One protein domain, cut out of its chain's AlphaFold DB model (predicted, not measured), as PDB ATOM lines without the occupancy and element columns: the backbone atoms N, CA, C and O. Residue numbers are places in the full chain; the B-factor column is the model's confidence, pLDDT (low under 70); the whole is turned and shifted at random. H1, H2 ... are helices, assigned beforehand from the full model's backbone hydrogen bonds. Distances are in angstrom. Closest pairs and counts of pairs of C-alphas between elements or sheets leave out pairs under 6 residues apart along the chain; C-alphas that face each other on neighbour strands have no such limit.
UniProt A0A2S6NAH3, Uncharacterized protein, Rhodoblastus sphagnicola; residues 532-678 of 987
ATOM      1  N   ALA A 532     120.536  94.854  77.991       94.88
ATOM      2  CA  ALA A 532     120.590  93.524  78.580       94.88
ATOM      3  C   ALA A 532     121.709  92.667  77.977       94.88
ATOM      4  O   ALA A 532     122.386  91.970  78.731       94.88
ATOM      5  N   ALA A 533     121.968  92.755  76.669       94.94
ATOM      6  CA  ALA A 533     123.153  92.150  76.062       94.94
ATOM      7  C   ALA A 533     124.447  92.748  76.638       94.94
ATOM      8  O   ALA A 533     125.368  91.999  76.962       94.94
ATOM      9  N   ALA A 534     124.503  94.067  76.857       94.75
ATOM     10  CA  ALA A 534     125.654  94.702  77.504       94.75
ATOM     11  C   ALA A 534     125.863  94.196  78.945       94.75
ATOM     12  O   ALA A 534     126.977  93.813  79.298       94.75
ATOM     13  N   ILE A 535     124.797  94.107  79.752       95.38
ATOM     14  CA  ILE A 535     124.842  93.538  81.113       95.38
ATOM     15  C   ILE A 535     125.266  92.063  81.087       95.38
ATOM     16  O   ILE A 535     126.095  91.659  81.897       95.38
ATOM     17  N   ALA A 536     124.753  91.258  80.153       94.31
ATOM     18  CA  ALA A 536     125.091  89.839  80.051       94.31
ATOM     19  C   ALA A 536     126.559  89.597  79.653       94.31
ATOM     20  O   ALA A 536     127.174  88.665  80.172       94.31
ATOM     21  N   SER A 537     127.113  90.424  78.761       91.56
ATOM     22  CA  SER A 537     128.485  90.289  78.249       91.56
ATOM     23  C   SER A 537     129.546  90.920  79.153       91.56
ATOM     24  O   SER A 537     130.639  90.372  79.281       91.56
ATOM     25  N   TYR A 538     129.242  92.062  79.780       92.06
ATOM     26  CA  TYR A 538     130.231  92.904  80.469       92.06
ATOM     27  C   TYR A 538     129.883  93.194  81.942       92.06
ATOM     28  O   TYR A 538     130.619  93.907  82.615       92.06
ATOM     29  N   GLY A 539     128.785  92.637  82.474       88.88
ATOM     30  CA  GLY A 539     128.352  92.820  83.872       88.88
ATOM     31  C   GLY A 539     129.264  92.188  84.927       88.88
ATOM     32  O   GLY A 539     129.109  92.469  86.112       88.88
ATOM     33  N   ASP A 540     130.207  91.340  84.517       86.44
ATOM     34  CA  ASP A 540     131.259  90.808  85.381       86.44
ATOM     35  C   ASP A 540     132.531  91.662  85.271       86.44
ATOM     36  O   ASP A 540     133.124  91.777  84.198       86.44
ATOM     37  N   ALA A 541     132.985  92.216  86.398       82.69
ATOM     38  CA  ALA A 541     134.126  93.131  86.439       82.69
ATOM     39  C   ALA A 541     135.449  92.489  85.975       82.69
ATOM     40  O   ALA A 541     136.306  93.179  85.422       82.69
ATOM     41  N   ALA A 542     135.635  91.175  86.162       84.38
ATOM     42  CA  ALA A 542     136.824  90.485  85.659       84.38
ATOM     43  C   ALA A 542     136.793  90.352  84.126       84.38
ATOM     44  O   ALA A 542     137.820  90.529  83.471       84.38
ATOM     45  N   THR A 543     135.617  90.100  83.553       83.50
ATOM     46  CA  THR A 543     135.374  90.035  82.107       83.50
ATOM     47  C   THR A 543     135.500  91.412  81.454       83.50
ATOM     48  O   THR A 543     136.193  91.526  80.445       83.50
ATOM     49  N   ALA A 544     134.928  92.462  82.056       84.75
ATOM     50  CA  ALA A 544     135.088  93.853  81.620       84.75
ATOM     51  C   ALA A 544     136.566  94.293  81.621       84.75
ATOM     52  O   ALA A 544     137.065  94.834  80.633       84.75
ATOM     53  N   ALA A 545     137.310  93.975  82.687       83.94
ATOM     54  CA  ALA A 545     138.744  94.255  82.767       83.94
ATOM     55  C   ALA A 545     139.573  93.455  81.741       83.94
ATOM     56  O   ALA A 545     140.540  93.981  81.189       83.94
ATOM     57  N   ALA A 546     139.206  92.198  81.465       85.75
ATOM     58  CA  ALA A 546     139.911  91.336  80.514       85.75
ATOM     59  C   ALA A 546     139.660  91.714  79.042       85.75
ATOM     60  O   ALA A 546     140.571  91.592  78.223       85.75
ATOM     61  N   SER A 547     138.453  92.174  78.700       86.00
ATOM     62  CA  SER A 547     138.118  92.705  77.370       86.00
ATOM     63  C   SER A 547     138.562  94.160  77.185       86.00
ATOM     64  O   SER A 547     138.756  94.611  76.055       86.00
ATOM     65  N   GLY A 548     138.715  94.905  78.284       87.06
ATOM     66  CA  GLY A 548     138.891  96.355  78.277       87.06
ATOM     67  C   GLY A 548     137.621  97.110  77.863       87.06
ATOM     68  O   GLY A 548     137.745  98.223  77.350       87.06
ATOM     69  N   ILE A 549     136.442  96.496  78.014       90.19
ATOM     70  CA  ILE A 549     135.120  97.053  77.695       90.19
ATOM     71  C   ILE A 549     134.367  97.232  79.015       90.19
ATOM     72  O   ILE A 549     133.803  96.280  79.551       90.19
ATOM     73  N   ASP A 550     134.378  98.457  79.536       87.62
ATOM     74  CA  ASP A 550     133.866  98.787  80.868       87.62
ATOM     75  C   ASP A 550     132.619  99.681  80.751       87.62
ATOM     76  O   ASP A 550     132.700 100.903  80.789       87.62
ATOM     77  N   VAL A 551     131.472  99.049  80.467       86.00
ATOM     78  CA  VAL A 551     130.218  99.726  80.046       86.00
ATOM     79  C   VAL A 551     129.074  99.556  81.056       86.00
ATOM     80  O   VAL A 551     128.058 100.237  80.983       86.00
ATOM     81  N   VAL A 552     129.201  98.595  81.973       88.88
ATOM     82  CA  VAL A 552     128.144  98.191  82.919       88.88
ATOM     83  C   VAL A 552     128.655  97.681  84.294       88.88
ATOM     84  O   VAL A 552     127.858  97.061  85.007       88.88
ATOM     85  N   PRO A 553     129.928  97.871  84.724       74.19
ATOM     86  CA  PRO A 553     130.476  97.181  85.909       74.19
ATOM     87  C   PRO A 553     129.729  97.530  87.206       74.19
ATOM     88  O   PRO A 553     129.691  96.751  88.158       74.19
ATOM     89  N   SER A 554     129.116  98.714  87.241       83.62
ATOM     90  CA  SER A 554     128.359  99.252  88.368       83.62
ATOM     91  C   SER A 554     126.907  98.753  88.425       83.62
ATOM     92  O   SER A 554     126.250  98.920  89.453       83.62
ATOM     93  N   ILE A 555     126.390  98.145  87.349       90.75
ATOM     94  CA  ILE A 555     124.957  97.866  87.172       90.75
ATOM     95  C   ILE A 555     124.519  96.586  87.889       90.75
ATOM     96  O   ILE A 555     123.454  96.570  88.506       90.75
ATOM     97  N   VAL A 556     125.328  95.520  87.864       91.94
ATOM     98  CA  VAL A 556     124.984  94.268  88.566       91.94
ATOM     99  C   VAL A 556     124.859  94.491  90.086       91.94
ATOM    100  O   VAL A 556     123.813  94.123  90.626       91.94
ATOM    101  N   PRO A 557     125.790  95.193  90.773       91.88
ATOM    102  CA  PRO A 557     125.621  95.546  92.188       91.88
ATOM    103  C   PRO A 557     124.382  96.411  92.480       91.88
ATOM    104  O   PRO A 557     123.716  96.210  93.498       91.88
ATOM    105  N   GLN A 558     124.028  97.349  91.591       92.94
ATOM    106  CA  GLN A 558     122.806  98.158  91.730       92.94
ATOM    107  C   GLN A 558     121.539  97.294  91.639       92.94
ATOM    108  O   GLN A 558     120.625  97.447  92.452       92.94
ATOM    109  N   LEU A 559     121.494  96.344  90.698       93.38
ATOM    110  CA  LEU A 559     120.393  95.387  90.563       93.38
ATOM    111  C   LEU A 559     120.300  94.444  91.769       93.38
ATOM    112  O   LEU A 559     119.200  94.203  92.265       93.38
ATOM    113  N   GLU A 560     121.427  93.947  92.281       93.94
ATOM    114  CA  GLU A 560     121.481  93.141  93.508       93.94
ATOM    115  C   GLU A 560     120.920  93.909  94.710       93.94
ATOM    116  O   GLU A 560     120.048  93.396  95.419       93.94
ATOM    117  N   GLN A 561     121.354  95.158  94.904       93.06
ATOM    118  CA  GLN A 561     120.868  96.035  95.969       93.06
ATOM    119  C   GLN A 561     119.365  96.319  95.832       93.06
ATOM    120  O   GLN A 561     118.633  96.226  96.822       93.06
ATOM    121  N   LEU A 562     118.885  96.616  94.621       91.81
ATOM    122  CA  LEU A 562     117.469  96.855  94.344       91.81
ATOM    123  C   LEU A 562     116.615  95.616  94.642       91.81
ATOM    124  O   LEU A 562     115.644  95.690  95.397       91.81
ATOM    125  N   VAL A 563     116.988  94.455  94.099       92.50
ATOM    126  CA  VAL A 563     116.275  93.194  94.340       92.50
ATOM    127  C   VAL A 563     116.275  92.855  95.833       92.50
ATOM    128  O   VAL A 563     115.223  92.502  96.372       92.50
ATOM    129  N   ALA A 564     117.402  93.024  96.532       93.50
ATOM    130  CA  ALA A 564     117.485  92.805  97.973       93.50
ATOM    131  C   ALA A 564     116.514  93.715  98.744       93.50
ATOM    132  O   ALA A 564     115.768  93.233  99.598       93.50
ATOM    133  N   GLN A 565     116.454  95.010  98.410       91.62
ATOM    134  CA  GLN A 565     115.520  95.962  99.023       91.62
ATOM    135  C   GLN A 565     114.052  95.585  98.783       91.62
ATOM    136  O   GLN A 565     113.253  95.634  99.720       91.62
ATOM    137  N   LEU A 566     113.690  95.174  97.563       90.56
ATOM    138  CA  LEU A 566     112.327  94.751  97.224       90.56
ATOM    139  C   LEU A 566     111.918  93.492  97.998       90.56
ATOM    140  O   LEU A 566     110.835  93.464  98.589       90.56
ATOM    141  N   ILE A 567     112.795  92.484  98.059       92.31
ATOM    142  CA  ILE A 567     112.556  91.252  98.824       92.31
ATOM    143  C   ILE A 567     112.426  91.570 100.320       92.31
ATOM    144  O   ILE A 567     111.470  91.128 100.954       92.31
ATOM    145  N   VAL A 568     113.324  92.380 100.888       92.38
ATOM    146  CA  VAL A 568     113.281  92.797 102.303       92.38
ATOM    147  C   VAL A 568     112.008  93.589 102.622       92.38
ATOM    148  O   VAL A 568     111.403  93.372 103.675       92.38
ATOM    149  N   LYS A 569     111.561  94.481 101.728       90.50
ATOM    150  CA  LYS A 569     110.310  95.242 101.886       90.50
ATOM    151  C   LYS A 569     109.093  94.312 101.890       90.50
ATOM    152  O   LYS A 569     108.251  94.441 102.778       90.50
ATOM    153  N   GLN A 570     109.038  93.342 100.977       90.62
ATOM    154  CA  GLN A 570     107.934  92.379 100.916       90.62
ATOM    155  C   GLN A 570     107.948  91.385 102.084       90.62
ATOM    156  O   GLN A 570     106.900  91.079 102.646       90.62
ATOM    157  N   ALA A 571     109.127  90.941 102.523       91.56
ATOM    158  CA  ALA A 571     109.288  90.095 103.703       91.56
ATOM    159  C   ALA A 571     108.768  90.779 104.981       91.56
ATOM    160  O   ALA A 571     108.050  90.157 105.763       91.56
ATOM    161  N   LYS A 572     109.059  92.077 105.164       91.69
ATOM    162  CA  LYS A 572     108.498  92.880 106.266       91.69
ATOM    163  C   LYS A 572     106.975  92.998 106.170       91.69
ATOM    164  O   LYS A 572     106.300  92.835 107.182       91.69
ATOM    165  N   ALA A 573     106.431  93.233 104.972       89.50
ATOM    166  CA  ALA A 573     104.982  93.280 104.749       89.50
ATOM    167  C   ALA A 573     104.291  91.934 105.052       89.50
ATOM    168  O   ALA A 573     103.182  91.916 105.576       89.50
ATOM    169  N   ALA A 574     104.977  90.812 104.807       90.00
ATOM    170  CA  ALA A 574     104.541  89.462 105.170       90.00
ATOM    171  C   ALA A 574     104.734  89.108 106.665       90.00
ATOM    172  O   ALA A 574     104.510  87.964 107.058       90.00
ATOM    173  N   GLY A 575     105.155  90.059 107.510       92.31
ATOM    174  CA  GLY A 575     105.313  89.863 108.956       92.31
ATOM    175  C   GLY A 575     106.627  89.207 109.392       92.31
ATOM    176  O   GLY A 575     106.775  88.870 110.568       92.31
ATOM    177  N   ILE A 576     107.601  89.035 108.491       91.12
ATOM    178  CA  ILE A 576     108.927  88.519 108.851       91.12
ATOM    179  C   ILE A 576     109.687  89.613 109.612       91.12
ATOM    180  O   ILE A 576     109.878  90.723 109.111       91.12
ATOM    181  N   ALA A 577     110.129  89.303 110.832       88.38
ATOM    182  CA  ALA A 577     110.912  90.216 111.658       88.38
ATOM    183  C   ALA A 577     112.381  90.250 111.204       88.38
ATOM    184  O   ALA A 577     113.010  89.207 111.053       88.38
ATOM    185  N   ASN A 578     112.931  91.456 111.028       86.88
ATOM    186  CA  ASN A 578     114.331  91.708 110.649       86.88
ATOM    187  C   ASN A 578     114.867  90.859 109.467       86.88
ATOM    188  O   ASN A 578     115.946  90.272 109.589       86.88
ATOM    189  N   PRO A 579     114.164  90.785 108.317       88.50
ATOM    190  CA  PRO A 579     114.645  90.025 107.173       88.50
ATOM    191  C   PRO A 579     115.926  90.660 106.626       88.50
ATOM    192  O   PRO A 579     115.975  91.865 106.365       88.50
ATOM    193  N   SER A 580     116.945  89.825 106.446       85.38
ATOM    194  CA  SER A 580     118.217  90.163 105.815       85.38
ATOM    195  C   SER A 580     118.445  89.200 104.659       85.38
ATOM    196  O   SER A 580     118.215  88.000 104.799       85.38
ATOM    197  N   VAL A 581     118.851  89.736 103.512       89.81
ATOM    198  CA  VAL A 581     119.025  88.995 102.264       89.81
ATOM    199  C   VAL A 581     120.284  89.504 101.579       89.81
ATOM    200  O   VAL A 581     120.406  90.702 101.334       89.81
ATOM    201  N   ALA A 582     121.182  88.587 101.227       87.88
ATOM    202  CA  ALA A 582     122.219  88.831 100.235       87.88
ATOM    203  C   ALA A 582     121.728  88.267  98.896       87.88
ATOM    204  O   ALA A 582     121.421  87.078  98.801       87.88
ATOM    205  N   VAL A 583     121.614  89.124  97.884       91.31
ATOM    206  CA  VAL A 583     121.346  88.711  96.503       91.31
ATOM    207  C   VAL A 583     122.683  88.685  95.779       91.31
ATOM    208  O   VAL A 583     123.456  89.628  95.904       91.31
ATOM    209  N   THR A 584     122.939  87.619  95.027       91.69
ATOM    210  CA  THR A 584     124.054  87.559  94.080       91.69
ATOM    211  C   THR A 584     123.516  87.085  92.738       91.69
ATOM    212  O   THR A 584     122.846  86.043  92.671       91.69
ATOM    213  N   LEU A 585     123.766  87.869  91.694       92.25
ATOM    214  CA  LEU A 585     123.294  87.644  90.333       92.25
ATOM    215  C   LEU A 585     124.482  87.330  89.428       92.25
ATOM    216  O   LEU A 585     125.477  88.047  89.398       92.25
ATOM    217  N   THR A 586     124.363  86.275  88.627       92.44
ATOM    218  CA  THR A 586     125.210  86.149  87.435       92.44
ATOM    219  C   THR A 586     124.855  87.249  86.420       92.44
ATOM    220  O   THR A 586     123.706  87.700  86.410       92.44
ATOM    221  N   PRO A 587     125.765  87.654  85.511       91.38
ATOM    222  CA  PRO A 587     125.463  88.644  84.468       91.38
ATOM    223  C   PRO A 587     124.210  88.308  83.640       91.38
ATOM    224  O   PRO A 587     123.413  89.188  83.324       91.38
ATOM    225  N   ALA A 588     123.972  87.018  83.370       92.50
ATOM    226  CA  ALA A 588     122.760  86.544  82.703       92.50
ATOM    227  C   ALA A 588     121.490  86.722  83.563       92.50
ATOM    228  O   ALA A 588     120.491  87.243  83.070       92.50
ATOM    229  N   GLU A 589     121.518  86.355  84.852       93.25
ATOM    230  CA  GLU A 589     120.394  86.610  85.771       93.25
ATOM    231  C   GLU A 589     120.126  88.118  85.927       93.25
ATOM    232  O   GLU A 589     118.969  88.535  85.966       93.25
ATOM    233  N   ALA A 590     121.174  88.946  85.971       94.06
ATOM    234  CA  ALA A 590     121.061  90.400  86.040       94.06
ATOM    235  C   ALA A 590     120.418  90.989  84.775       94.06
ATOM    236  O   ALA A 590     119.487  91.787  84.883       94.06
ATOM    237  N   ALA A 591     120.832  90.543  83.585       94.12
ATOM    238  CA  ALA A 591     120.218  90.929  82.314       94.12
ATOM    239  C   ALA A 591     118.734  90.517  82.230       94.12
ATOM    240  O   ALA A 591     117.893  91.296  81.773       94.12
ATOM    241  N   GLU A 592     118.376  89.326  82.726       93.00
ATOM    242  CA  GLU A 592     116.977  88.889  82.814       93.00
ATOM    243  C   GLU A 592     116.143  89.730  83.792       93.00
ATOM    244  O   GLU A 592     114.983  90.025  83.503       93.00
ATOM    245  N   VAL A 593     116.701  90.111  84.948       92.38
ATOM    246  CA  VAL A 593     116.040  91.005  85.915       92.38
ATOM    247  C   VAL A 593     115.863  92.399  85.315       92.38
ATOM    248  O   VAL A 593     114.771  92.958  85.403       92.38
ATOM    249  N   PHE A 594     116.891  92.934  84.654       93.19
ATOM    250  CA  PHE A 594     116.852  94.236  83.993       93.19
ATOM    251  C   PHE A 594     115.773  94.293  82.903       93.19
ATOM    252  O   PHE A 594     114.968  95.221  82.891       93.19
ATOM    253  N   ASN A 595     115.685  93.270  82.045       90.75
ATOM    254  CA  ASN A 595     114.619  93.151  81.042       90.75
ATOM    255  C   ASN A 595     113.227  92.928  81.651       90.75
ATOM    256  O   ASN A 595     112.221  93.316  81.056       90.75
ATOM    257  N   ALA A 596     113.140  92.292  82.822       88.88
ATOM    258  CA  ALA A 596     111.872  92.116  83.518       88.88
ATOM    259  C   ALA A 596     111.362  93.423  84.150       88.88
ATOM    260  O   ALA A 596     110.151  93.557  84.321       88.88
ATOM    261  N   LEU A 597     112.230  94.391  84.464       85.62
ATOM    262  CA  LEU A 597     111.840  95.720  84.948       85.62
ATOM    263  C   LEU A 597     111.275  96.582  83.797       85.62
ATOM    264  O   LEU A 597     111.898  96.667  82.741       85.62
ATOM    265  N   PRO A 598     110.131  97.278  83.961       70.12
ATOM    266  CA  PRO A 598     109.191  97.322  85.086       70.12
ATOM    267  C   PRO A 598     107.936  96.463  84.805       70.12
ATOM    268  O   PRO A 598     106.824  96.829  85.174       70.12
ATOM    269  N   THR A 599     108.063  95.381  84.040       81.44
ATOM    270  CA  THR A 599     106.922  94.557  83.617       81.44
ATOM    271  C   THR A 599     106.403  93.692  84.767       81.44
ATOM    272  O   THR A 599     107.139  93.371  85.696       81.44
ATOM    273  N   VAL A 600     105.163  93.200  84.670       81.19
ATOM    274  CA  VAL A 600     104.587  92.252  85.651       81.19
ATOM    275  C   VAL A 600     105.422  90.961  85.785       81.19
ATOM    276  O   VAL A 600     105.374  90.298  86.821       81.19
ATOM    277  N   ALA A 601     106.263  90.624  84.796       84.62
ATOM    278  CA  ALA A 601     107.187  89.492  84.882       84.62
ATOM    279  C   ALA A 601     108.213  89.627  86.028       84.62
ATOM    280  O   ALA A 601     108.707  88.605  86.516       84.62
ATOM    281  N   ILE A 602     108.488  90.849  86.514       87.31
ATOM    282  CA  ILE A 602     109.373  91.067  87.666       87.31
ATOM    283  C   ILE A 602     108.868  90.345  88.921       87.31
ATOM    284  O   ILE A 602     109.675  89.798  89.665       87.31
ATOM    285  N   ASN A 603     107.548  90.239  89.120       86.81
ATOM    286  CA  ASN A 603     106.960  89.575  90.289       86.81
ATOM    287  C   ASN A 603     107.371  88.092  90.356       86.81
ATOM    288  O   ASN A 603     107.707  87.576  91.426       86.81
ATOM    289  N   GLY A 604     107.420  87.413  89.203       87.19
ATOM    290  CA  GLY A 604     107.895  86.031  89.097       87.19
ATOM    291  C   GLY A 604     109.398  85.896  89.365       87.19
ATOM    292  O   GLY A 604     109.811  84.998  90.101       87.19
ATOM    293  N   LYS A 605     110.215  86.819  88.833       89.69
ATOM    294  CA  LYS A 605     111.669  86.858  89.082       89.69
ATOM    295  C   LYS A 605     111.984  87.111  90.562       89.69
ATOM    296  O   LYS A 605     112.768  86.366  91.143       89.69
ATOM    297  N   LEU A 606     111.324  88.085  91.196       90.06
ATOM    298  CA  LEU A 606     111.466  88.383  92.628       90.06
ATOM    299  C   LEU A 606     111.067  87.190  93.506       90.06
ATOM    300  O   LEU A 606     111.783  86.866  94.449       90.06
ATOM    301  N   SER A 607     109.982  86.489  93.162       90.25
ATOM    302  CA  SER A 607     109.545  85.277  93.875       90.25
ATOM    303  C   SER A 607     110.599  84.161  93.819       90.25
ATOM    304  O   SER A 607     110.901  83.530  94.833       90.25
ATOM    305  N   ALA A 608     111.203  83.934  92.646       89.94
ATOM    306  CA  ALA A 608     112.259  82.938  92.465       89.94
ATOM    307  C   ALA A 608     113.560  83.319  93.199       89.94
ATOM    308  O   ALA A 608     114.179  82.472  93.847       89.94
ATOM    309  N   LEU A 609     113.954  84.596  93.150       91.25
ATOM    310  CA  LEU A 609     115.146  85.103  93.835       91.25
ATOM    311  C   LEU A 609     114.975  85.086  95.363       91.25
ATOM    312  O   LEU A 609     115.894  84.673  96.062       91.25
ATOM    313  N   ALA A 610     113.792  85.423  95.884       91.56
ATOM    314  CA  ALA A 610     113.475  85.289  97.307       91.56
ATOM    315  C   ALA A 610     113.563  83.829  97.787       91.56
ATOM    316  O   ALA A 610     114.107  83.558  98.855       91.56
ATOM    317  N   ALA A 611     113.109  82.865  96.978       90.88
ATOM    318  CA  ALA A 611     113.280  81.446  97.289       90.88
ATOM    319  C   ALA A 611     114.763  81.019  97.297       90.88
ATOM    320  O   ALA A 611     115.183  80.317  98.217       90.88
ATOM    321  N   LYS A 612     115.575  81.492  96.332       89.19
ATOM    322  CA  LYS A 612     117.037  81.264  96.268       89.19
ATOM    323  C   LYS A 612     117.762  81.789  97.519       89.19
ATOM    324  O   LYS A 612     118.766  81.208  97.919       89.19
ATOM    325  N   THR A 613     117.239  82.837  98.160       87.44
ATOM    326  CA  THR A 613     117.804  83.452  99.376       87.44
ATOM    327  C   THR A 613     117.150  82.990 100.687       87.44
ATOM    328  O   THR A 613     117.408  83.565 101.743       87.44
ATOM    329  N   GLY A 614     116.333  81.930 100.655       87.44
ATOM    330  CA  GLY A 614     115.728  81.325 101.850       87.44
ATOM    331  C   GLY A 614     114.411  81.957 102.319       87.44
ATOM    332  O   GLY A 614     113.841  81.497 103.305       87.44
ATOM    333  N   LEU A 615     113.883  82.954 101.601       88.38
ATOM    334  CA  LEU A 615     112.578  83.586 101.838       88.38
ATOM    335  C   LEU A 615     111.532  83.112 100.812       88.38
ATOM    336  O   LEU A 615     110.898  83.901 100.109       88.38
ATOM    337  N   GLY A 616     111.363  81.793 100.708       85.56
ATOM    338  CA  GLY A 616     110.338  81.187  99.856       85.56
ATOM    339  C   GLY A 616     108.909  81.495 100.327       85.56
ATOM    340  O   GLY A 616     108.661  81.702 101.513       85.56
ATOM    341  N   GLY A 617     107.954  81.496  99.394       84.06
ATOM    342  CA  GLY A 617     106.528  81.711  99.688       84.06
ATOM    343  C   GLY A 617     106.076  83.176  99.734       84.06
ATOM    344  O   GLY A 617     104.887  83.426  99.919       84.06
ATOM    345  N   LEU A 618     106.977  84.142  99.522       87.88
ATOM    346  CA  LEU A 618     106.597  85.541  99.312       87.88
ATOM    347  C   LEU A 618     105.888  85.709  97.961       87.88
ATOM    348  O   LEU A 618     106.458  85.403  96.915       87.88
ATOM    349  N   ALA A 619     104.666  86.238  97.986       86.12
ATOM    350  CA  ALA A 619     103.972  86.717  96.795       86.12
ATOM    351  C   ALA A 619     104.303  88.199  96.574       86.12
ATOM    352  O   ALA A 619     104.190  88.994  97.508       86.12
ATOM    353  N   PHE A 620     104.698  88.567  95.356       86.62
ATOM    354  CA  PHE A 620     104.964  89.953  94.966       86.62
ATOM    355  C   PHE A 620     103.811  90.478  94.112       86.62
ATOM    356  O   PHE A 620     103.538  89.937  93.042       86.62
ATOM    357  N   ASP A 621     103.168  91.543  94.584       83.12
ATOM    358  CA  ASP A 621     102.171  92.312  93.841       83.12
ATOM    359  C   ASP A 621     102.481  93.798  94.050       83.12
ATOM    360  O   ASP A 621     102.180  94.384  95.091       83.12
ATOM    361  N   LEU A 622     103.250  94.366  93.120       80.75
ATOM    362  CA  LEU A 622     103.752  95.733  93.223       80.75
ATOM    363  C   LEU A 622     102.640  96.728  92.883       80.75
ATOM    364  O   LEU A 622     101.989  96.628  91.845       80.75
ATOM    365  N   THR A 623     102.455  97.741  93.728       81.75
ATOM    366  CA  THR A 623     101.491  98.812  93.444       81.75
ATOM    367  C   THR A 623     101.951  99.678  92.259       81.75
ATOM    368  O   THR A 623     103.154  99.757  91.984       81.75
ATOM    369  N   PRO A 624     101.044 100.409  91.578       78.56
ATOM    370  CA  PRO A 624     101.417 101.331  90.501       78.56
ATOM    371  C   PRO A 624     102.499 102.352  90.896       78.56
ATOM    372  O   PRO A 624     103.392 102.639  90.102       78.56
ATOM    373  N   ALA A 625     102.484 102.837  92.144       77.06
ATOM    374  CA  ALA A 625     103.519 103.729  92.670       77.06
ATOM    375  C   ALA A 625     104.893 103.037  92.785       77.06
ATOM    376  O   ALA A 625     105.920 103.627  92.455       77.06
ATOM    377  N   GLN A 626     104.927 101.758  93.181       82.56
ATOM    378  CA  GLN A 626     106.167 100.974  93.181       82.56
ATOM    379  C   GLN A 626     106.687 100.747  91.758       82.56
ATOM    380  O   GLN A 626     107.884 100.900  91.530       82.56
ATOM    381  N   PHE A 627     105.815 100.461  90.786       83.69
ATOM    382  CA  PHE A 627     106.216 100.377  89.376       83.69
ATOM    383  C   PHE A 627     106.782 101.700  88.836       83.69
ATOM    384  O   PHE A 627     107.754 101.676  88.081       83.69
ATOM    385  N   LEU A 628     106.240 102.853  89.245       82.12
ATOM    386  CA  LEU A 628     106.742 104.172  88.836       82.12
ATOM    387  C   LEU A 628     108.145 104.475  89.399       82.12
ATOM    388  O   LEU A 628     108.985 105.035  88.685       82.12
ATOM    389  N   SER A 629     108.412 104.039  90.633       84.44
ATOM    390  CA  SER A 629     109.735 104.096  91.274       84.44
ATOM    391  C   SER A 629     110.745 103.156  90.594       84.44
ATOM    392  O   SER A 629     111.841 103.589  90.236       84.44
ATOM    393  N   LEU A 630     110.356 101.913  90.279       88.38
ATOM    394  CA  LEU A 630     111.195 100.984  89.501       88.38
ATOM    395  C   LEU A 630     111.513 101.514  88.099       88.38
ATOM    396  O   LEU A 630     112.636 101.376  87.622       88.38
ATOM    397  N   LEU A 631     110.541 102.155  87.445       88.12
ATOM    398  CA  LEU A 631     110.749 102.860  86.182       88.12
ATOM    399  C   LEU A 631     111.826 103.944  86.309       88.12
ATOM    400  O   LEU A 631     112.589 104.147  85.375       88.12
ATOM    401  N   HIS A 632     111.858 104.693  87.415       89.12
ATOM    402  CA  HIS A 632     112.844 105.757  87.647       89.12
ATOM    403  C   HIS A 632     114.254 105.185  87.821       89.12
ATOM    404  O   HIS A 632     115.160 105.584  87.097       89.12
ATOM    405  N   GLN A 633     114.412 104.151  88.648       90.31
ATOM    406  CA  GLN A 633     115.686 103.437  88.800       90.31
ATOM    407  C   GLN A 633     116.161 102.794  87.486       90.31
ATOM    408  O   GLN A 633     117.351 102.797  87.184       90.31
ATOM    409  N   LEU A 634     115.239 102.273  86.671       91.81
ATOM    410  CA  LEU A 634     115.561 101.724  85.354       91.81
ATOM    411  C   LEU A 634     116.005 102.803  84.357       91.81
ATOM    412  O   LEU A 634     116.935 102.564  83.591       91.81
ATOM    413  N   ASP A 635     115.355 103.970  84.346       92.69
ATOM    414  CA  ASP A 635     115.780 105.104  83.518       92.69
ATOM    415  C   ASP A 635     117.174 105.610  83.973       92.69
ATOM    416  O   ASP A 635     118.031 105.837  83.117       92.69
ATOM    417  N   ALA A 636     117.451 105.653  85.287       93.62
ATOM    418  CA  ALA A 636     118.760 106.001  85.858       93.62
ATOM    419  C   ALA A 636     119.875 105.029  85.433       93.62
ATOM    420  O   ALA A 636     120.901 105.453  84.901       93.62
ATOM    421  N   MET A 637     119.658 103.716  85.584       94.62
ATOM    422  CA  MET A 637     120.633 102.703  85.155       94.62
ATOM    423  C   MET A 637     120.925 102.799  83.651       94.62
ATOM    424  O   MET A 637     122.079 102.709  83.250       94.62
ATOM    425  N   LYS A 638     119.910 103.039  82.806       95.31
ATOM    426  CA  LYS A 638     120.106 103.224  81.354       95.31
ATOM    427  C   LYS A 638     120.960 104.449  81.026       95.31
ATOM    428  O   LYS A 638     121.765 104.384  80.106       95.31
ATOM    429  N   LEU A 639     120.779 105.553  81.748       95.88
ATOM    430  CA  LEU A 639     121.605 106.756  81.592       95.88
ATOM    431  C   LEU A 639     123.050 106.515  82.057       95.88
ATOM    432  O   LEU A 639     123.977 106.981  81.403       95.88
ATOM    433  N   GLY A 640     123.253 105.732  83.121       95.06
ATOM    434  CA  GLY A 640     124.582 105.259  83.526       95.06
ATOM    435  C   GLY A 640     125.286 104.470  82.417       95.06
ATOM    436  O   GLY A 640     126.398 104.815  82.034       95.06
ATOM    437  N   ILE A 641     124.607 103.482  81.822       96.38
ATOM    438  CA  ILE A 641     125.182 102.655  80.742       96.38
ATOM    439  C   ILE A 641     125.526 103.493  79.498       96.38
ATOM    440  O   ILE A 641     126.557 103.264  78.869       96.38
ATOM    441  N   ASP A 642     124.700 104.482  79.141       96.94
ATOM    442  CA  ASP A 642     124.997 105.409  78.040       96.94
ATOM    443  C   ASP A 642     126.279 106.230  78.294       96.94
ATOM    444  O   ASP A 642     127.102 106.390  77.387       96.94
ATOM    445  N   ARG A 643     126.458 106.736  79.524       95.69
ATOM    446  CA  ARG A 643     127.640 107.502  79.958       95.69
ATOM    447  C   ARG A 643     128.901 106.638  79.981       95.69
ATOM    448  O   ARG A 643     129.942 107.062  79.472       95.69
ATOM    449  N   ASP A 644     128.806 105.421  80.514       95.56
ATOM    450  CA  ASP A 644     129.907 104.453  80.560       95.56
ATOM    451  C   ASP A 644     130.308 104.029  79.129       95.56
ATOM    452  O   ASP A 644     131.491 104.006  78.783       95.56
ATOM    453  N   PHE A 645     129.334 103.826  78.233       97.75
ATOM    454  CA  PHE A 645     129.577 103.586  76.806       97.75
ATOM    455  C   PHE A 645     130.304 104.753  76.116       97.75
ATOM    456  O   PHE A 645     131.306 104.532  75.431       97.75
ATOM    457  N   LEU A 646     129.860 106.001  76.308       97.62
ATOM    458  CA  LEU A 646     130.549 107.181  75.761       97.62
ATOM    459  C   LEU A 646     131.974 107.325  76.325       97.62
ATOM    460  O   LEU A 646     132.907 107.647  75.584       97.62
ATOM    461  N   THR A 647     132.159 107.008  77.607       96.00
ATOM    462  CA  THR A 647     133.465 106.998  78.280       96.00
ATOM    463  C   THR A 647     134.401 105.936  77.694       96.00
ATOM    464  O   THR A 647     135.573 106.227  77.442       96.00
ATOM    465  N   LEU A 648     133.895 104.741  77.367       96.75
ATOM    466  CA  LEU A 648     134.654 103.724  76.636       96.75
ATOM    467  C   LEU A 648     135.088 104.223  75.250       96.75
ATOM    468  O   LEU A 648     136.248 104.044  74.878       96.75
ATOM    469  N   LEU A 649     134.191 104.848  74.479       97.44
ATOM    470  CA  LEU A 649     134.520 105.351  73.137       97.44
ATOM    471  C   LEU A 649     135.633 106.409  73.178       97.44
ATOM    472  O   LEU A 649     136.565 106.359  72.369       97.44
ATOM    473  N   LYS A 650     135.580 107.318  74.158       96.12
ATOM    474  CA  LYS A 650     136.656 108.271  74.461       96.12
ATOM    475  C   LYS A 650     137.968 107.549  74.785       96.12
ATOM    476  O   LYS A 650     139.000 107.876  74.193       96.12
ATOM    477  N   GLN A 651     137.938 106.570  75.692       96.25
ATOM    478  CA  GLN A 651     139.135 105.839  76.112       96.25
ATOM    479  C   GLN A 651     139.766 105.055  74.953       96.25
ATOM    480  O   GLN A 651     140.981 105.087  74.798       96.25
ATOM    481  N   VAL A 652     138.964 104.438  74.078       95.62
ATOM    482  CA  VAL A 652     139.450 103.780  72.851       95.62
ATOM    483  C   VAL A 652     140.153 104.773  71.918       95.62
ATOM    484  O   VAL A 652     141.182 104.433  71.335       95.62
ATOM    485  N   GLY A 653     139.642 106.002  71.795       95.44
ATOM    486  CA  GLY A 653     140.301 107.064  71.035       95.44
ATOM    487  C   GLY A 653     141.671 107.444  71.609       95.44
ATOM    488  O   GLY A 653     142.629 107.591  70.850       95.44
ATOM    489  N   LEU A 654     141.777 107.589  72.936       96.00
ATOM    490  CA  LEU A 654     143.035 107.897  73.636       96.00
ATOM    491  C   LEU A 654     144.047 106.745  73.522       96.00
ATOM    492  O   LEU A 654     145.172 106.953  73.071       96.00
ATOM    493  N   ASP A 655     143.615 105.526  73.854       96.06
ATOM    494  CA  ASP A 655     144.423 104.304  73.814       96.06
ATOM    495  C   ASP A 655     145.041 104.042  72.434       96.06
ATOM    496  O   ASP A 655     146.142 103.502  72.348       96.06
ATOM    497  N   TYR A 656     144.354 104.407  71.347       95.19
ATOM    498  CA  TYR A 656     144.850 104.165  69.993       95.19
ATOM    499  C   TYR A 656     146.197 104.853  69.727       95.19
ATOM    500  O   TYR A 656     147.089 104.241  69.131       95.19
ATOM    501  N   ASN A 657     146.335 106.109  70.166       94.69
ATOM    502  CA  ASN A 657     147.516 106.943  69.940       94.69
ATOM    503  C   ASN A 657     148.564 106.841  71.064       94.69
ATOM    504  O   ASN A 657     149.663 107.364  70.889       94.69
ATOM    505  N   ASP A 658     148.262 106.174  72.183       95.06
ATOM    506  CA  ASP A 658     149.214 105.908  73.265       95.06
ATOM    507  C   ASP A 658     150.052 104.648  72.960       95.06
ATOM    508  O   ASP A 658     149.520 103.537  73.019       95.06
ATOM    509  N   PRO A 659     151.370 104.757  72.686       93.69
ATOM    510  CA  PRO A 659     152.220 103.599  72.401       93.69
ATOM    511  C   PRO A 659     152.448 102.676  73.608       93.69
ATOM    512  O   PRO A 659     152.988 101.582  73.436       93.69
ATOM    513  N   SER A 660     152.101 103.113  74.822       95.38
ATOM    514  CA  SER A 660     152.179 102.308  76.045       95.38
ATOM    515  C   SER A 660     150.913 101.485  76.307       95.38
ATOM    516  O   SER A 660     150.972 100.496  77.042       95.38
ATOM    517  N   SER A 661     149.793 101.823  75.658       94.00
ATOM    518  CA  SER A 661     148.538 101.088  75.782       94.00
ATOM    519  C   SER A 661     148.595  99.754  75.030       94.00
ATOM    520  O   SER A 661     148.980  99.679  73.860       94.00
ATOM    521  N   ALA A 662     148.108  98.681  75.661       92.69
ATOM    522  CA  ALA A 662     147.934  97.374  75.013       92.69
ATOM    523  C   ALA A 662     146.969  97.428  73.805       92.69
ATOM    524  O   ALA A 662     146.939  96.510  72.972       92.69
ATOM    525  N   TYR A 663     146.196  98.510  73.702       92.81
ATOM    526  CA  TYR A 663     145.223  98.775  72.651       92.81
ATOM    527  C   TYR A 663     145.690  99.822  71.627       92.81
ATOM    528  O   TYR A 663     144.905 100.177  70.746       92.81
ATOM    529  N   SER A 664     146.966 100.235  71.671       94.25
ATOM    530  CA  SER A 664     147.585 101.049  70.619       94.25
ATOM    531  C   SER A 664     147.288 100.473  69.234       94.25
ATOM    532  O   SER A 664     147.427  99.264  68.999       94.25
ATOM    533  N   GLY A 665     146.835 101.332  68.321       92.12
ATOM    534  CA  GLY A 665     146.493 100.936  66.959       92.12
ATOM    535  C   GLY A 665     145.176 100.155  66.797       92.12
ATOM    536  O   GLY A 665     144.952  99.610  65.716       92.12
ATOM    537  N   LYS A 666     144.306 100.042  67.821       91.00
ATOM    538  CA  LYS A 666     143.107  99.172  67.786       91.00
ATOM    539  C   LYS A 666     141.809  99.868  68.218       91.00
ATOM    540  O   LYS A 666     141.700 100.352  69.338       91.00
ATOM    541  N   TYR A 667     140.766  99.753  67.390       90.56
ATOM    542  CA  TYR A 667     139.397 100.209  67.707       90.56
ATOM    543  C   TYR A 667     138.401  99.081  68.021       90.56
ATOM    544  O   TYR A 667     137.234  99.361  68.277       90.56
ATOM    545  N   ALA A 668     138.829  97.814  67.980       90.50
ATOM    546  CA  ALA A 668     137.928  96.654  68.015       90.50
ATOM    547  C   ALA A 668     136.927  96.684  69.189       90.50
ATOM    548  O   ALA A 668     135.741  96.464  68.971       90.50
ATOM    549  N   ARG A 669     137.383  97.067  70.390       92.50
ATOM    550  CA  ARG A 669     136.554  97.197  71.604       92.50
ATOM    551  C   ARG A 669     135.367  98.154  71.446       92.50
ATOM    552  O   ARG A 669     134.279  97.853  71.922       92.50
ATOM    553  N   ALA A 670     135.558  99.283  70.758       94.75
ATOM    554  CA  ALA A 670     134.470 100.225  70.496       94.75
ATOM    555  C   ALA A 670     133.408  99.592  69.590       94.75
ATOM    556  O   ALA A 670     132.223  99.680  69.882       94.75
ATOM    557  N   TYR A 671     133.830  98.907  68.526       94.88
ATOM    558  CA  TYR A 671     132.914  98.235  67.602       94.88
ATOM    559  C   TYR A 671     132.206  97.023  68.215       94.88
ATOM    560  O   TYR A 671     131.040  96.793  67.912       94.88
ATOM    561  N   GLU A 672     132.867  96.296  69.114       94.19
ATOM    562  CA  GLU A 672     132.266  95.206  69.887       94.19
ATOM    563  C   GLU A 672     131.169  95.730  70.833       94.19
ATOM    564  O   GLU A 672     130.046  95.220  70.829       94.19
ATOM    565  N   ALA A 673     131.438  96.824  71.557       95.62
ATOM    566  CA  ALA A 673     130.449  97.494  72.402       95.62
ATOM    567  C   ALA A 673     129.287  98.098  71.585       95.62
ATOM    568  O   ALA A 673     128.123  97.913  71.944       95.62
ATOM    569  N   ILE A 674     129.583  98.752  70.452       96.31
ATOM    570  CA  ILE A 674     128.579  99.266  69.503       96.31
ATOM    571  C   ILE A 674     127.684  98.128  69.002       96.31
ATOM    572  O   ILE A 674     126.464  98.250  69.053       96.31
ATOM    573  N   ALA A 675     128.263  97.017  68.538       95.44
ATOM    574  CA  ALA A 675     127.505  95.877  68.028       95.44
ATOM    575  C   ALA A 675     126.698  95.158  69.125       95.44
ATOM    576  O   ALA A 675     125.687  94.535  68.812       95.44
ATOM    577  N   THR A 676     127.114  95.270  70.392       95.94
ATOM    578  CA  THR A 676     126.381  94.733  71.548       95.94
ATOM    579  C   THR A 676     125.167  95.591  71.906       95.94
ATOM    580  O   THR A 676     124.082  95.048  72.076       95.94
ATOM    581  N   LEU A 677     125.315  96.919  72.000       97.12
ATOM    582  CA  LEU A 677     124.222  97.839  72.361       97.12
ATOM    583  C   LEU A 677     123.268  98.139  71.194       97.12
ATOM    584  O   LEU A 677     122.073  98.363  71.404       97.12
ATOM    585  N   PHE A 678     123.789  98.139  69.966       97.31
ATOM    586  CA  PHE A 678     123.073  98.484  68.737       97.31
ATOM    587  C   PHE A 678     123.219  97.374  67.672       97.31
ATOM    588  O   PHE A 678     123.757  97.614  66.587       97.31
TER     589      PHE A 678
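This is residues 532 to 678 of the 987 residues of an uncharacterized protein of Rhodoblastus sphagnicola (UniProt A0A2S6NAH3). One very long helix, H6, runs along one side of the domain as a spine, and the six shorter helices are spread out over its length: H3, H4 and H5 toward its first residues, H1 near its middle, and H2 and H7 toward its last residues. The spine is only loosely attached, for H7 folds back on it while H3 and H4 merely come close; the shorter helices H5, H3, H4, H1 and H7 follow one another by contact. The printed part has 147 residues with seven named helices, H1 to H7 in order along the chain, and no named strand: the class is all helix. It is only just loose, close to compact, with a radius of gyration of the C-alphas of 18.1 A, and its outline is a rod of 61 by 27 by 20 A.

H1, residues 532 to 538, begins at C-alpha 532 (120.590, 93.524, 78.580). H2 is residues 541 to 547. H3, residues 555 to 573, is 27.0 A from first to last C-alpha. H4 is residues 587 to 596, and H5, residues 601 to 612, is 17.2 A long. H6, residues 624 to 657, is 50.8 A long and begins at C-alpha 624 (101.417, 101.331, 90.501). H7, residues 668 to 677, ends at C-alpha 677 (124.222, 97.839, 72.361).

H1 touches the hub, H4, at a shallow tilt of 18 degrees, opposite ways; their closest C-alphas, of Ala 532 and Ala 591, are 4.6 A apart. H2 touches no helix; its C-alpha 544 is 5.1 A from that of Tyr 538 in H1, the closest pair. H3 touches H4 with residues 556 to 560 alone, at a steep tilt of 59 degrees, with the C-alphas of Val 556 and Ala 590 closest at 6.1 A. H3 also touches H5, about perpendicular at 82 degrees, closest at Ile 567 and Ala 610, whose C-alphas are 6.2 A apart. H4 and H5 form a helical hairpin, closest at the C-alphas of Ala 596 and Ile 602, 5.0 A. H6 and H7 form another, at 18 degrees, with the C-alphas of Leu 649 and Ala 670 closest at 5.8 A. H7 touches H1 too, closest at the C-alphas of Ala 534 and Thr 676, 6.0 A. H6 is apart from H1, H2 and H5. Every O i to N i+4 pair is within hydrogen-bond range in H1, H2, H3, H4, H5 and H7, and 29 of 30 are in H6.

The two C-alphas farthest apart, of Gly 575 and Pro 659, are 61.0 A apart. The links H3 to H4 and H5 to H6 are long, with 13 and 11 residues. The printed part has no cut, and no printed residue has a pLDDT under 70.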